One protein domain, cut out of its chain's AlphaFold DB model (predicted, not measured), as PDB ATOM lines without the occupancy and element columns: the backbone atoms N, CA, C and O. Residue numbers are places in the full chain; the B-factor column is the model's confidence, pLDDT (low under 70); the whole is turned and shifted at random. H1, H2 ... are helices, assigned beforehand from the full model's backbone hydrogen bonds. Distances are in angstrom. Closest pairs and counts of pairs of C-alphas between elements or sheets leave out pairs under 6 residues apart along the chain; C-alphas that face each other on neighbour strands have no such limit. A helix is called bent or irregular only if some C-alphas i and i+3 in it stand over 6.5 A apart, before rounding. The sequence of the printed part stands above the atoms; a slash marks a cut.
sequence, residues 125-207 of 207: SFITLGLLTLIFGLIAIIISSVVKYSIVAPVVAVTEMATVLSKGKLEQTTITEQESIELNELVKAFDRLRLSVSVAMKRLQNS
ATOM      1  N   SER A 125     141.694 168.717 113.327       72.19
ATOM      2  CA  SER A 125     141.662 167.386 112.723       72.19
ATOM      3  C   SER A 125     141.291 166.298 113.731       72.19
ATOM      4  O   SER A 125     140.464 165.453 113.405       72.19
ATOM      5  N   PHE A 126     141.819 166.334 114.961       80.62
ATOM      6  CA  PHE A 126     141.463 165.350 115.990       80.62
ATOM      7  C   PHE A 126     140.006 165.455 116.446       80.62
ATOM      8  O   PHE A 126     139.360 164.427 116.625       80.62
ATOM      9  N   ILE A 127     139.466 166.669 116.595       84.44
ATOM     10  CA  ILE A 127     138.058 166.862 116.977       84.44
ATOM     11  C   ILE A 127     137.131 166.361 115.867       84.44
ATOM     12  O   ILE A 127     136.186 165.626 116.142       84.44
ATOM     13  N   THR A 128     137.410 166.721 114.611       83.00
ATOM     14  CA  THR A 128     136.604 166.271 113.471       83.00
ATOM     15  C   THR A 128     136.680 164.757 113.299       83.00
ATOM     16  O   THR A 128     135.647 164.122 113.109       83.00
ATOM     17  N   LEU A 129     137.875 164.167 113.417       88.69
ATOM     18  CA  LEU A 129     138.049 162.719 113.333       88.69
ATOM     19  C   LEU A 129     137.334 162.008 114.486       88.69
ATOM     20  O   LEU A 129     136.612 161.049 114.243       88.69
ATOM     21  N   GLY A 130     137.456 162.517 115.714       91.00
ATOM     22  CA  GLY A 130     136.768 161.974 116.884       91.00
ATOM     23  C   GLY A 130     135.246 162.009 116.744       91.00
ATOM     24  O   GLY A 130     134.586 161.011 117.023       91.00
ATOM     25  N   LEU A 131     134.685 163.118 116.246       92.44
ATOM     26  CA  LEU A 131     133.249 163.235 115.980       92.44
ATOM     27  C   LEU A 131     132.797 162.240 114.903       92.44
ATOM     28  O   LEU A 131     131.772 161.582 115.061       92.44
ATOM     29  N   LEU A 132     133.574 162.103 113.826       94.12
ATOM     30  CA  LEU A 132     133.268 161.176 112.742       94.12
ATOM     31  C   LEU A 132     133.286 159.726 113.245       94.12
ATOM     32  O   LEU A 132     132.326 158.989 113.036       94.12
ATOM     33  N   THR A 133     134.332 159.334 113.977       95.62
ATOM     34  CA  THR A 133     134.443 158.005 114.591       95.62
ATOM     35  C   THR A 133     133.304 157.734 115.571       95.62
ATOM     36  O   THR A 133     132.757 156.634 115.562       95.62
ATOM     37  N   LEU A 134     132.899 158.725 116.373       95.88
ATOM     38  CA  LEU A 134     131.762 158.601 117.286       95.88
ATOM     39  C   LEU A 134     130.459 158.324 116.524       95.88
ATOM     40  O   LEU A 134     129.737 157.393 116.869       95.88
ATOM     41  N   ILE A 135     130.171 159.098 115.472       96.44
ATOM     42  CA  ILE A 135     128.948 158.947 114.671       96.44
ATOM     43  C   ILE A 135     128.909 157.573 113.996       96.44
ATOM     44  O   ILE A 135     127.919 156.856 114.127       96.44
ATOM     45  N   PHE A 136     129.989 157.170 113.319       96.12
ATOM     46  CA  PHE A 136     130.054 155.849 112.687       96.12
ATOM     47  C   PHE A 136     129.980 154.712 113.710       96.12
ATOM     48  O   PHE A 136     129.314 153.711 113.453       96.12
ATOM     49  N   GLY A 137     130.605 154.873 114.879       96.88
ATOM     50  CA  GLY A 137     130.516 153.910 115.975       96.88
ATOM     51  C   GLY A 137     129.085 153.741 116.485       96.88
ATOM     52  O   GLY A 137     128.611 152.614 116.618       96.88
ATOM     53  N   LEU A 138     128.362 154.843 116.701       96.56
ATOM     54  CA  LEU A 138     126.958 154.809 117.117       96.56
ATOM     55  C   LEU A 138     126.068 154.142 116.064       96.56
ATOM     56  O   LEU A 138     125.259 153.285 116.409       96.56
ATOM     57  N   ILE A 139     126.252 154.475 114.784       96.12
ATOM     58  CA  ILE A 139     125.509 153.844 113.684       96.12
ATOM     59  C   ILE A 139     125.777 152.335 113.649       96.12
ATOM     60  O   ILE A 139     124.833 151.552 113.558       96.12
ATOM     61  N   ALA A 140     127.037 151.909 113.777       95.12
ATOM     62  CA  ALA A 140     127.394 150.494 113.801       95.12
ATOM     63  C   ALA A 140     126.745 149.752 114.983       95.12
ATOM     64  O   ALA A 140     126.229 148.649 114.802       95.12
ATOM     65  N   ILE A 141     126.711 150.364 116.173       95.81
ATOM     66  CA  ILE A 141     126.051 149.797 117.360       95.81
ATOM     67  C   ILE A 141     124.539 149.679 117.147       95.81
ATOM     68  O   ILE A 141     123.959 148.640 117.472       95.81
ATOM     69  N   ILE A 142     123.899 150.708 116.584       94.88
ATOM     70  CA  ILE A 142     122.460 150.698 116.295       94.88
ATOM     71  C   ILE A 142     122.139 149.591 115.290       94.88
ATOM     72  O   ILE A 142     121.292 148.750 115.576       94.88
ATOM     73  N   ILE A 143     122.850 149.533 114.159       92.88
ATOM     74  CA  ILE A 143     122.643 148.497 113.138       92.88
ATOM     75  C   ILE A 143     122.872 147.105 113.733       92.88
ATOM     76  O   ILE A 143     122.039 146.222 113.550       92.88
ATOM     77  N   SER A 144     123.960 146.905 114.484       92.44
ATOM     78  CA  SER A 144     124.250 145.620 115.129       92.44
ATOM     79  C   SER A 144     123.140 145.204 116.101       92.44
ATOM     80  O   SER A 144     122.733 144.042 116.115       92.44
ATOM     81  N   SER A 145     122.595 146.159 116.858       90.00
ATOM     82  CA  SER A 145     121.487 145.917 117.783       90.00
ATOM     83  C   SER A 145     120.204 145.556 117.036       90.00
ATOM     84  O   SER A 145     119.574 144.552 117.366       90.00
ATOM     85  N   VAL A 146     119.854 146.312 115.993       88.69
ATOM     86  CA  VAL A 146     118.686 146.030 115.146       88.69
ATOM     87  C   VAL A 146     118.815 144.648 114.516       88.69
ATOM     88  O   VAL A 146     117.923 143.830 114.673       88.69
ATOM     89  N   VAL A 147     119.944 144.307 113.891       88.12
ATOM     90  CA  VAL A 147     120.137 142.976 113.289       88.12
ATOM     91  C   VAL A 147     119.998 141.865 114.333       88.12
ATOM     92  O   VAL A 147     119.323 140.862 114.086       88.12
ATOM     93  N   LYS A 148     120.595 142.037 115.519       85.75
ATOM     94  CA  LYS A 148     120.549 141.029 116.583       85.75
ATOM     95  C   LYS A 148     119.123 140.770 117.075       85.75
ATOM     96  O   LYS A 148     118.731 139.610 117.186       85.75
ATOM     97  N   TYR A 149     118.365 141.823 117.372       81.31
ATOM     98  CA  TYR A 149     117.026 141.690 117.954       81.31
ATOM     99  C   TYR A 149     115.929 141.483 116.909       81.31
ATOM    100  O   TYR A 149     114.992 140.735 117.160       81.31
ATOM    101  N   SER A 150     116.049 142.100 115.737       77.06
ATOM    102  CA  SER A 150     115.031 142.032 114.688       77.06
ATOM    103  C   SER A 150     115.163 140.805 113.795       77.06
ATOM    104  O   SER A 150     114.150 140.353 113.279       77.06
ATOM    105  N   ILE A 151     116.373 140.265 113.593       84.25
ATOM    106  CA  ILE A 151     116.605 139.158 112.648       84.25
ATOM    107  C   ILE A 151     117.117 137.916 113.372       84.25
ATOM    108  O   ILE A 151     116.484 136.864 113.318       84.25
ATOM    109  N   VAL A 152     118.256 138.020 114.064       84.75
ATOM    110  CA  VAL A 152     118.944 136.837 114.605       84.75
ATOM    111  C   VAL A 152     118.110 136.148 115.685       84.75
ATOM    112  O   VAL A 152     117.905 134.940 115.605       84.75
ATOM    113  N   ALA A 153     117.596 136.891 116.671       81.25
ATOM    114  CA  ALA A 153     116.829 136.298 117.768       81.25
ATOM    115  C   ALA A 153     115.535 135.585 117.301       81.25
ATOM    116  O   ALA A 153     115.360 134.421 117.671       81.25
ATOM    117  N   PRO A 154     114.673 136.178 116.445       77.19
ATOM    118  CA  PRO A 154     113.494 135.483 115.920       77.19
ATOM    119  C   PRO A 154     113.832 134.235 115.100       77.19
ATOM    120  O   PRO A 154     113.190 133.199 115.258       77.19
ATOM    121  N   VAL A 155     114.863 134.299 114.248       82.75
ATOM    122  CA  VAL A 155     115.280 133.154 113.421       82.75
ATOM    123  C   VAL A 155     115.779 131.998 114.290       82.75
ATOM    124  O   VAL A 155     115.413 130.844 114.047       82.75
ATOM    125  N   VAL A 156     116.571 132.288 115.327       83.25
ATOM    126  CA  VAL A 156     117.024 131.271 116.289       83.25
ATOM    127  C   VAL A 156     115.831 130.652 117.021       83.25
ATOM    128  O   VAL A 156     115.759 129.428 117.102       83.25
ATOM    129  N   ALA A 157     114.861 131.460 117.462       79.31
ATOM    130  CA  ALA A 157     113.672 130.967 118.156       79.31
ATOM    131  C   ALA A 157     112.837 130.010 117.283       79.31
ATOM    132  O   ALA A 157     112.467 128.922 117.725       79.31
ATOM    133  N   VAL A 158     112.597 130.366 116.014       78.12
ATOM    134  CA  VAL A 158     111.883 129.495 115.059       78.12
ATOM    135  C   VAL A 158     112.661 128.201 114.798       78.12
ATOM    136  O   VAL A 158     112.072 127.121 114.754       78.12
ATOM    137  N   THR A 159     113.987 128.285 114.665       82.88
ATOM    138  CA  THR A 159     114.848 127.112 114.434       82.88
ATOM    139  C   THR A 159     114.821 126.152 115.626       82.88
ATOM    140  O   THR A 159     114.739 124.930 115.453       82.88
ATOM    141  N   GLU A 160     114.845 126.686 116.846       81.62
ATOM    142  CA  GLU A 160     114.752 125.899 118.071       81.62
ATOM    143  C   GLU A 160     113.386 125.211 118.186       81.62
ATOM    144  O   GLU A 160     113.329 123.998 118.400       81.62
ATOM    145  N   MET A 161     112.289 125.929 117.916       72.44
ATOM    146  CA  MET A 161     110.950 125.331 117.867       72.44
ATOM    147  C   MET A 161     110.854 124.219 116.823       72.44
ATOM    148  O   MET A 161     110.382 123.129 117.138       72.44
ATOM    149  N   ALA A 162     111.334 124.445 115.598       79.06
ATOM    150  CA  ALA A 162     111.341 123.424 114.551       79.06
ATOM    151  C   ALA A 162     112.093 122.155 114.997       79.06
ATOM    152  O   ALA A 162     111.650 121.034 114.734       79.06
ATOM    153  N   THR A 163     113.194 122.327 115.734       81.12
ATOM    154  CA  THR A 163     114.003 121.231 116.287       81.12
ATOM    155  C   THR A 163     113.295 120.487 117.424       81.12
ATOM    156  O   THR A 163     113.456 119.275 117.570       81.12
ATOM    157  N   VAL A 164     112.514 121.183 118.251       79.00
ATOM    158  CA  VAL A 164     111.709 120.563 119.318       79.00
ATOM    159  C   VAL A 164     110.517 119.800 118.728       79.00
ATOM    160  O   VAL A 164     110.241 118.671 119.146       79.00
ATOM    161  N   LEU A 165     109.856 120.365 117.714       75.44
ATOM    162  CA  LEU A 165     108.738 119.732 117.012       75.44
ATOM    163  C   LEU A 165     109.158 118.479 116.248       75.44
ATOM    164  O   LEU A 165     108.455 117.472 116.322       75.44
ATOM    165  N   SER A 166     110.315 118.497 115.579       77.69
ATOM    166  CA  SER A 166     110.831 117.314 114.872       77.69
ATOM    167  C   SER A 166     111.121 116.136 115.810       77.69
ATOM    168  O   SER A 166     111.096 114.985 115.383       77.69
ATOM    169  N   LYS A 167     111.323 116.406 117.107       81.19
ATOM    170  CA  LYS A 167     111.507 115.401 118.166       81.19
ATOM    171  C   LYS A 167     110.193 114.944 118.822       81.19
ATOM    172  O   LYS A 167     110.239 114.263 119.845       81.19
ATOM    173  N   GLY A 168     109.031 115.324 118.281       69.38
ATOM    174  CA  GLY A 168     107.713 114.858 118.734       69.38
ATOM    175  C   GLY A 168     107.168 115.542 119.996       69.38
ATOM    176  O   GLY A 168     106.155 115.108 120.539       69.38
ATOM    177  N   LYS A 169     107.801 116.619 120.479       71.12
ATOM    178  CA  LYS A 169     107.369 117.356 121.681       71.12
ATOM    179  C   LYS A 169     106.486 118.549 121.305       71.12
ATOM    180  O   LYS A 169     106.940 119.687 121.274       71.12
ATOM    181  N   LEU A 170     105.218 118.280 120.998       65.31
ATOM    182  CA  LEU A 170     104.297 119.275 120.423       65.31
ATOM    183  C   LEU A 170     103.662 120.230 121.449       65.31
ATOM    184  O   LEU A 170     103.149 121.277 121.059       65.31
ATOM    185  N   GLU A 171     103.687 119.903 122.745       63.97
ATOM    186  CA  GLU A 171     102.950 120.655 123.778       63.97
ATOM    187  C   GLU A 171     103.732 121.818 124.411       63.97
ATOM    188  O   GLU A 171     103.157 122.592 125.172       63.97
ATOM    189  N   GLN A 172     105.016 122.008 124.080       57.81
ATOM    190  CA  GLN A 172     105.827 123.067 124.690       57.81
ATOM    191  C   GLN A 172     106.005 124.298 123.793       57.81
ATOM    192  O   GLN A 172     106.290 124.181 122.605       57.81
ATOM    193  N   THR A 173     105.909 125.458 124.450       54.88
ATOM    194  CA  THR A 173     106.195 126.852 124.050       54.88
ATOM    195  C   THR A 173     105.092 127.652 123.348       54.88
ATOM    196  O   THR A 173     104.643 127.332 122.252       54.88
ATOM    197  N   THR A 174     104.690 128.731 124.027       50.31
ATOM    198  CA  THR A 174     103.977 129.901 123.503       50.31
ATOM    199  C   THR A 174     105.024 130.996 123.341       50.31
ATOM    200  O   THR A 174     105.734 131.291 124.305       50.31
ATOM    201  N   ILE A 175     105.158 131.578 122.150       56.06
ATOM    202  CA  ILE A 175     106.049 132.726 121.960       56.06
ATOM    203  C   ILE A 175     105.351 133.966 122.512       56.06
ATOM    204  O   ILE A 175     104.224 134.278 122.132       56.06
ATOM    205  N   THR A 176     106.026 134.659 123.427       52.59
ATOM    206  CA  THR A 176     105.635 135.994 123.876       52.59
ATOM    207  C   THR A 176     105.677 136.930 122.674       52.59
ATOM    208  O   THR A 176     106.737 137.129 122.082       52.59
ATOM    209  N   GLU A 177     104.515 137.459 122.287       53.16
ATOM    210  CA  GLU A 177     104.399 138.457 121.226       53.16
ATOM    211  C   GLU A 177     105.342 139.624 121.516       53.16
ATOM    212  O   GLU A 177     105.224 140.298 122.538       53.16
ATOM    213  N   GLN A 178     106.283 139.858 120.605       52.00
ATOM    214  CA  GLN A 178     107.084 141.070 120.600       52.00
ATOM    215  C   GLN A 178     106.637 141.931 119.421       52.00
ATOM    216  O   GLN A 178     106.496 141.458 118.289       52.00
ATOM    217  N   GLU A 179     106.305 143.183 119.728       51.47
ATOM    218  CA  GLU A 179     105.597 144.089 118.832       51.47
ATOM    219  C   GLU A 179     106.453 144.525 117.629       51.47
ATOM    220  O   GLU A 179     107.624 144.878 117.762       51.47
ATOM    221  N   SER A 180     105.794 144.595 116.462       49.66
ATOM    222  CA  SER A 180     106.141 145.410 115.279       49.66
ATOM    223  C   SER A 180     107.252 144.961 114.304       49.66
ATOM    224  O   SER A 180     108.014 145.806 113.842       49.66
ATOM    225  N   ILE A 181     107.338 143.683 113.893       58.84
ATOM    226  CA  ILE A 181     108.229 143.274 112.771       58.84
ATOM    227  C   ILE A 181     107.595 142.184 111.885       58.84
ATOM    228  O   ILE A 181     106.918 141.287 112.382       58.84
ATOM    229  N   GLU A 182     107.877 142.229 110.575       61.97
ATOM    230  CA  GLU A 182     107.456 141.269 109.531       61.97
ATOM    231  C   GLU A 182     107.776 139.793 109.859       61.97
ATOM    232  O   GLU A 182     107.021 138.894 109.497       61.97
ATOM    233  N   LEU A 183     108.854 139.516 110.606       67.69
ATOM    234  CA  LEU A 183     109.211 138.160 111.052       67.69
ATOM    235  C   LEU A 183     108.258 137.592 112.118       67.69
ATOM    236  O   LEU A 183     108.220 136.378 112.313       67.69
ATOM    237  N   ASN A 184     107.446 138.429 112.768       69.12
ATOM    238  CA  ASN A 184     106.420 137.956 113.692       69.12
ATOM    239  C   ASN A 184     105.278 137.245 112.943       69.12
ATOM    240  O   ASN A 184     104.708 136.285 113.455       69.12
ATOM    241  N   GLU A 185     104.986 137.633 111.697       73.31
ATOM    242  CA  GLU A 185     104.030 136.900 110.855       73.31
ATOM    243  C   GLU A 185     104.537 135.490 110.523       73.31
ATOM    244  O   GLU A 185     103.758 134.534 110.537       73.31
ATOM    245  N   LEU A 186     105.850 135.328 110.310       76.19
ATOM    246  CA  LEU A 186     106.473 134.013 110.130       76.19
ATOM    247  C   LEU A 186     106.367 133.171 111.406       76.19
ATOM    248  O   LEU A 186     105.965 132.010 111.343       76.19
ATOM    249  N   VAL A 187     106.670 133.763 112.564       72.94
ATOM    250  CA  VAL A 187     106.516 133.117 113.876       72.94
ATOM    251  C   VAL A 187     105.067 132.660 114.100       72.94
ATOM    252  O   VAL A 187     104.827 131.500 114.438       72.94
ATOM    253  N   LYS A 188     104.087 133.531 113.829       75.81
ATOM    254  CA  LYS A 188     102.650 133.231 113.937       75.81
ATOM    255  C   LYS A 188     102.209 132.147 112.954       75.81
ATOM    256  O   LYS A 188     101.423 131.269 113.306       75.81
ATOM    257  N   ALA A 189     102.701 132.174 111.715       79.06
ATOM    258  CA  ALA A 189     102.445 131.118 110.739       79.06
ATOM    259  C   ALA A 189     103.002 129.764 111.205       79.06
ATOM    260  O   ALA A 189     102.322 128.745 111.063       79.06
ATOM    261  N   PHE A 190     104.187 129.758 111.817       76.38
ATOM    262  CA  PHE A 190     104.820 128.545 112.321       76.38
ATOM    263  C   PHE A 190     104.093 127.962 113.541       76.38
ATOM    264  O   PHE A 190     103.898 126.748 113.616       76.38
ATOM    265  N   ASP A 191     103.601 128.800 114.459       77.19
ATOM    266  CA  ASP A 191     102.795 128.319 115.590       77.19
ATOM    267  C   ASP A 191     101.441 127.752 115.126       77.19
ATOM    268  O   ASP A 191     101.024 126.679 115.565       77.19
ATOM    269  N   ARG A 192     100.793 128.374 114.130       81.06
ATOM    270  CA  ARG A 192      99.588 127.802 113.495       81.06
ATOM    271  C   ARG A 192      99.855 126.431 112.859       81.06
ATOM    272  O   ARG A 192      99.022 125.526 112.979       81.06
ATOM    273  N   LEU A 193     101.010 126.255 112.210       82.75
ATOM    274  CA  LEU A 193     101.432 124.964 111.662       82.75
ATOM    275  C   LEU A 193     101.617 123.927 112.779       82.75
ATOM    276  O   LEU A 193     101.088 122.820 112.671       82.75
ATOM    277  N   ARG A 194     102.292 124.297 113.875       80.62
ATOM    278  CA  ARG A 194     102.448 123.443 115.063       80.62
ATOM    279  C   ARG A 194     101.100 122.958 115.591       80.62
ATOM    280  O   ARG A 194     100.924 121.757 115.794       80.62
ATOM    281  N   LEU A 195     100.160 123.877 115.807       80.50
ATOM    282  CA  LEU A 195      98.807 123.569 116.279       80.50
ATOM    283  C   LEU A 195      98.096 122.581 115.347       80.50
ATOM    284  O   LEU A 195      97.547 121.583 115.813       80.50
ATOM    285  N   SER A 196      98.168 122.815 114.037       84.25
ATOM    286  CA  SER A 196      97.547 121.946 113.031       84.25
ATOM    287  C   SER A 196      98.128 120.527 113.057       84.25
ATOM    288  O   SER A 196      97.379 119.549 113.054       84.25
ATOM    289  N   VAL A 197      99.457 120.403 113.158       82.62
ATOM    290  CA  VAL A 197     100.158 119.110 113.254       82.62
ATOM    291  C   VAL A 197      99.832 118.392 114.569       82.62
ATOM    292  O   VAL A 197      99.576 117.190 114.560       82.62
ATOM    293  N   SER A 198      99.780 119.115 115.689       82.44
ATOM    294  CA  SER A 198      99.402 118.565 116.999       82.44
ATOM    295  C   SER A 198      97.986 117.989 116.998       82.44
ATOM    296  O   SER A 198      97.774 116.857 117.435       82.44
ATOM    297  N   VAL A 199      97.019 118.720 116.433       83.69
ATOM    298  CA  VAL A 199      95.638 118.234 116.297       83.69
ATOM    299  C   VAL A 199      95.574 117.002 115.390       83.69
ATOM    300  O   VAL A 199      94.879 116.043 115.727       83.69
ATOM    301  N   ALA A 200      96.306 116.989 114.272       84.56
ATOM    302  CA  ALA A 200      96.349 115.837 113.371       84.56
ATOM    303  C   ALA A 200      96.930 114.583 114.054       84.56
ATOM    304  O   ALA A 200      96.330 113.513 113.964       84.56
ATOM    305  N   MET A 201      98.038 114.712 114.798       81.62
ATOM    306  CA  MET A 201      98.627 113.589 115.540       81.62
ATOM    307  C   MET A 201      97.706 113.066 116.653       81.62
ATOM    308  O   MET A 201      97.552 111.854 116.783       81.62
ATOM    309  N   LYS A 202      97.033 113.949 117.410       81.94
ATOM    310  CA  LYS A 202      96.061 113.537 118.445       81.94
ATOM    311  C   LYS A 202      94.872 112.771 117.859       81.94
ATOM    312  O   LYS A 202      94.369 111.851 118.494       81.94
ATOM    313  N   ARG A 203      94.424 113.123 116.647       81.44
ATOM    314  CA  ARG A 203      93.357 112.385 115.949       81.44
ATOM    315  C   ARG A 203      93.801 110.987 115.524       81.44
ATOM    316  O   ARG A 203      93.029 110.056 115.697       81.44
ATOM    317  N   LEU A 204      95.034 110.843 115.032       78.06
ATOM    318  CA  LEU A 204      95.609 109.544 114.663       78.06
ATOM    319  C   LEU A 204      95.849 108.621 115.867       78.06
ATOM    320  O   LEU A 204      95.781 107.413 115.707       78.06
ATOM    321  N   GLN A 205      96.124 109.161 117.058       74.31
ATOM    322  CA  GLN A 205      96.266 108.359 118.284       74.31
ATOM    323  C   GLN A 205      94.930 107.891 118.882       74.31
ATOM    324  O   GLN A 205      94.922 106.946 119.664       74.31
ATOM    325  N   ASN A 206      93.822 108.558 118.544       64.25
ATOM    326  CA  ASN A 206      92.483 108.280 119.075       64.25
ATOM    327  C   ASN A 206      91.570 107.548 118.067       64.25
ATOM    328  O   ASN A 206      90.364 107.465 118.303       64.25
ATOM    329  N   SER A 207      92.113 107.084 116.936       52.56
ATOM    330  CA  SER A 207      91.451 106.205 115.954       52.56
ATOM    331  C   SER A 207      92.100 104.830 115.985       52.56
ATOM    332  O   SER A 207      91.366 103.849 115.752       52.56
TER     333      SER A 207
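This is residues 125 to 207 of the 207 residues of an uncharacterized protein of Achromatium sp. WMS3 (UniProt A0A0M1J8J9). A long, gently bent helix sticks out as a free arm at one end, and a second helix lies side by side with its other end, running the same way. The long link, residues 167 to 182, folds back from the end of H1 to the beginning of H2; the arm, residues 125 to 149 of H1, stands free, and the body without the stretches that stand free spans 32 by 16 by 14 A. The printed part has 83 residues with two named helices, H1 then H2, and no named strand; its class is all helix. It is extended, with a radius of gyration of the C-alphas of 20.7 A and spans of 79 by 23 by 14 A.

H1 is residues 125 to 166, beginning at C-alpha 125 at (141.662, 167.386, 112.723). By its hydrogen bonds it was assigned as one helix, but it is bent: C-alphas 150 and 153 are 6.8 A apart. Arm H1a, residues 125 to 150, is 36.8 A long, and arm H1b, residues 153 to 166, is 20.1 A long. H2, residues 183 to 205, is 33.3 A long and ends at C-alpha 205 at (96.266, 108.359, 118.284).

H1a and H1b stand at a shallow tilt of 25 degrees. H1b and H2 touch, the closest C-alphas being those of Val 158 and Val 187, 6.6 A apart. They run the same way at a shallow tilt of 10 degrees. H1a and H2 are close but not clearly touching; their closest C-alphas, of Ser 150 and Leu 183, are 7.9 A apart. In H1a, H1b and H2 every O i to N i+4 pair is within hydrogen-bond range.

The C-alphas farthest apart, of Ser 125 and Ser 207, are 79.2 A apart. Residues 202 to 207, of which 202 to 205 belong to H2, also stand free. The printed part has no cut, and the link from H1 to H2, 16 residues, is long. The mean pLDDT of the printed part is 78.3; it is under 70 at residue 168, residues 170 to 184 and residues 206 to 207.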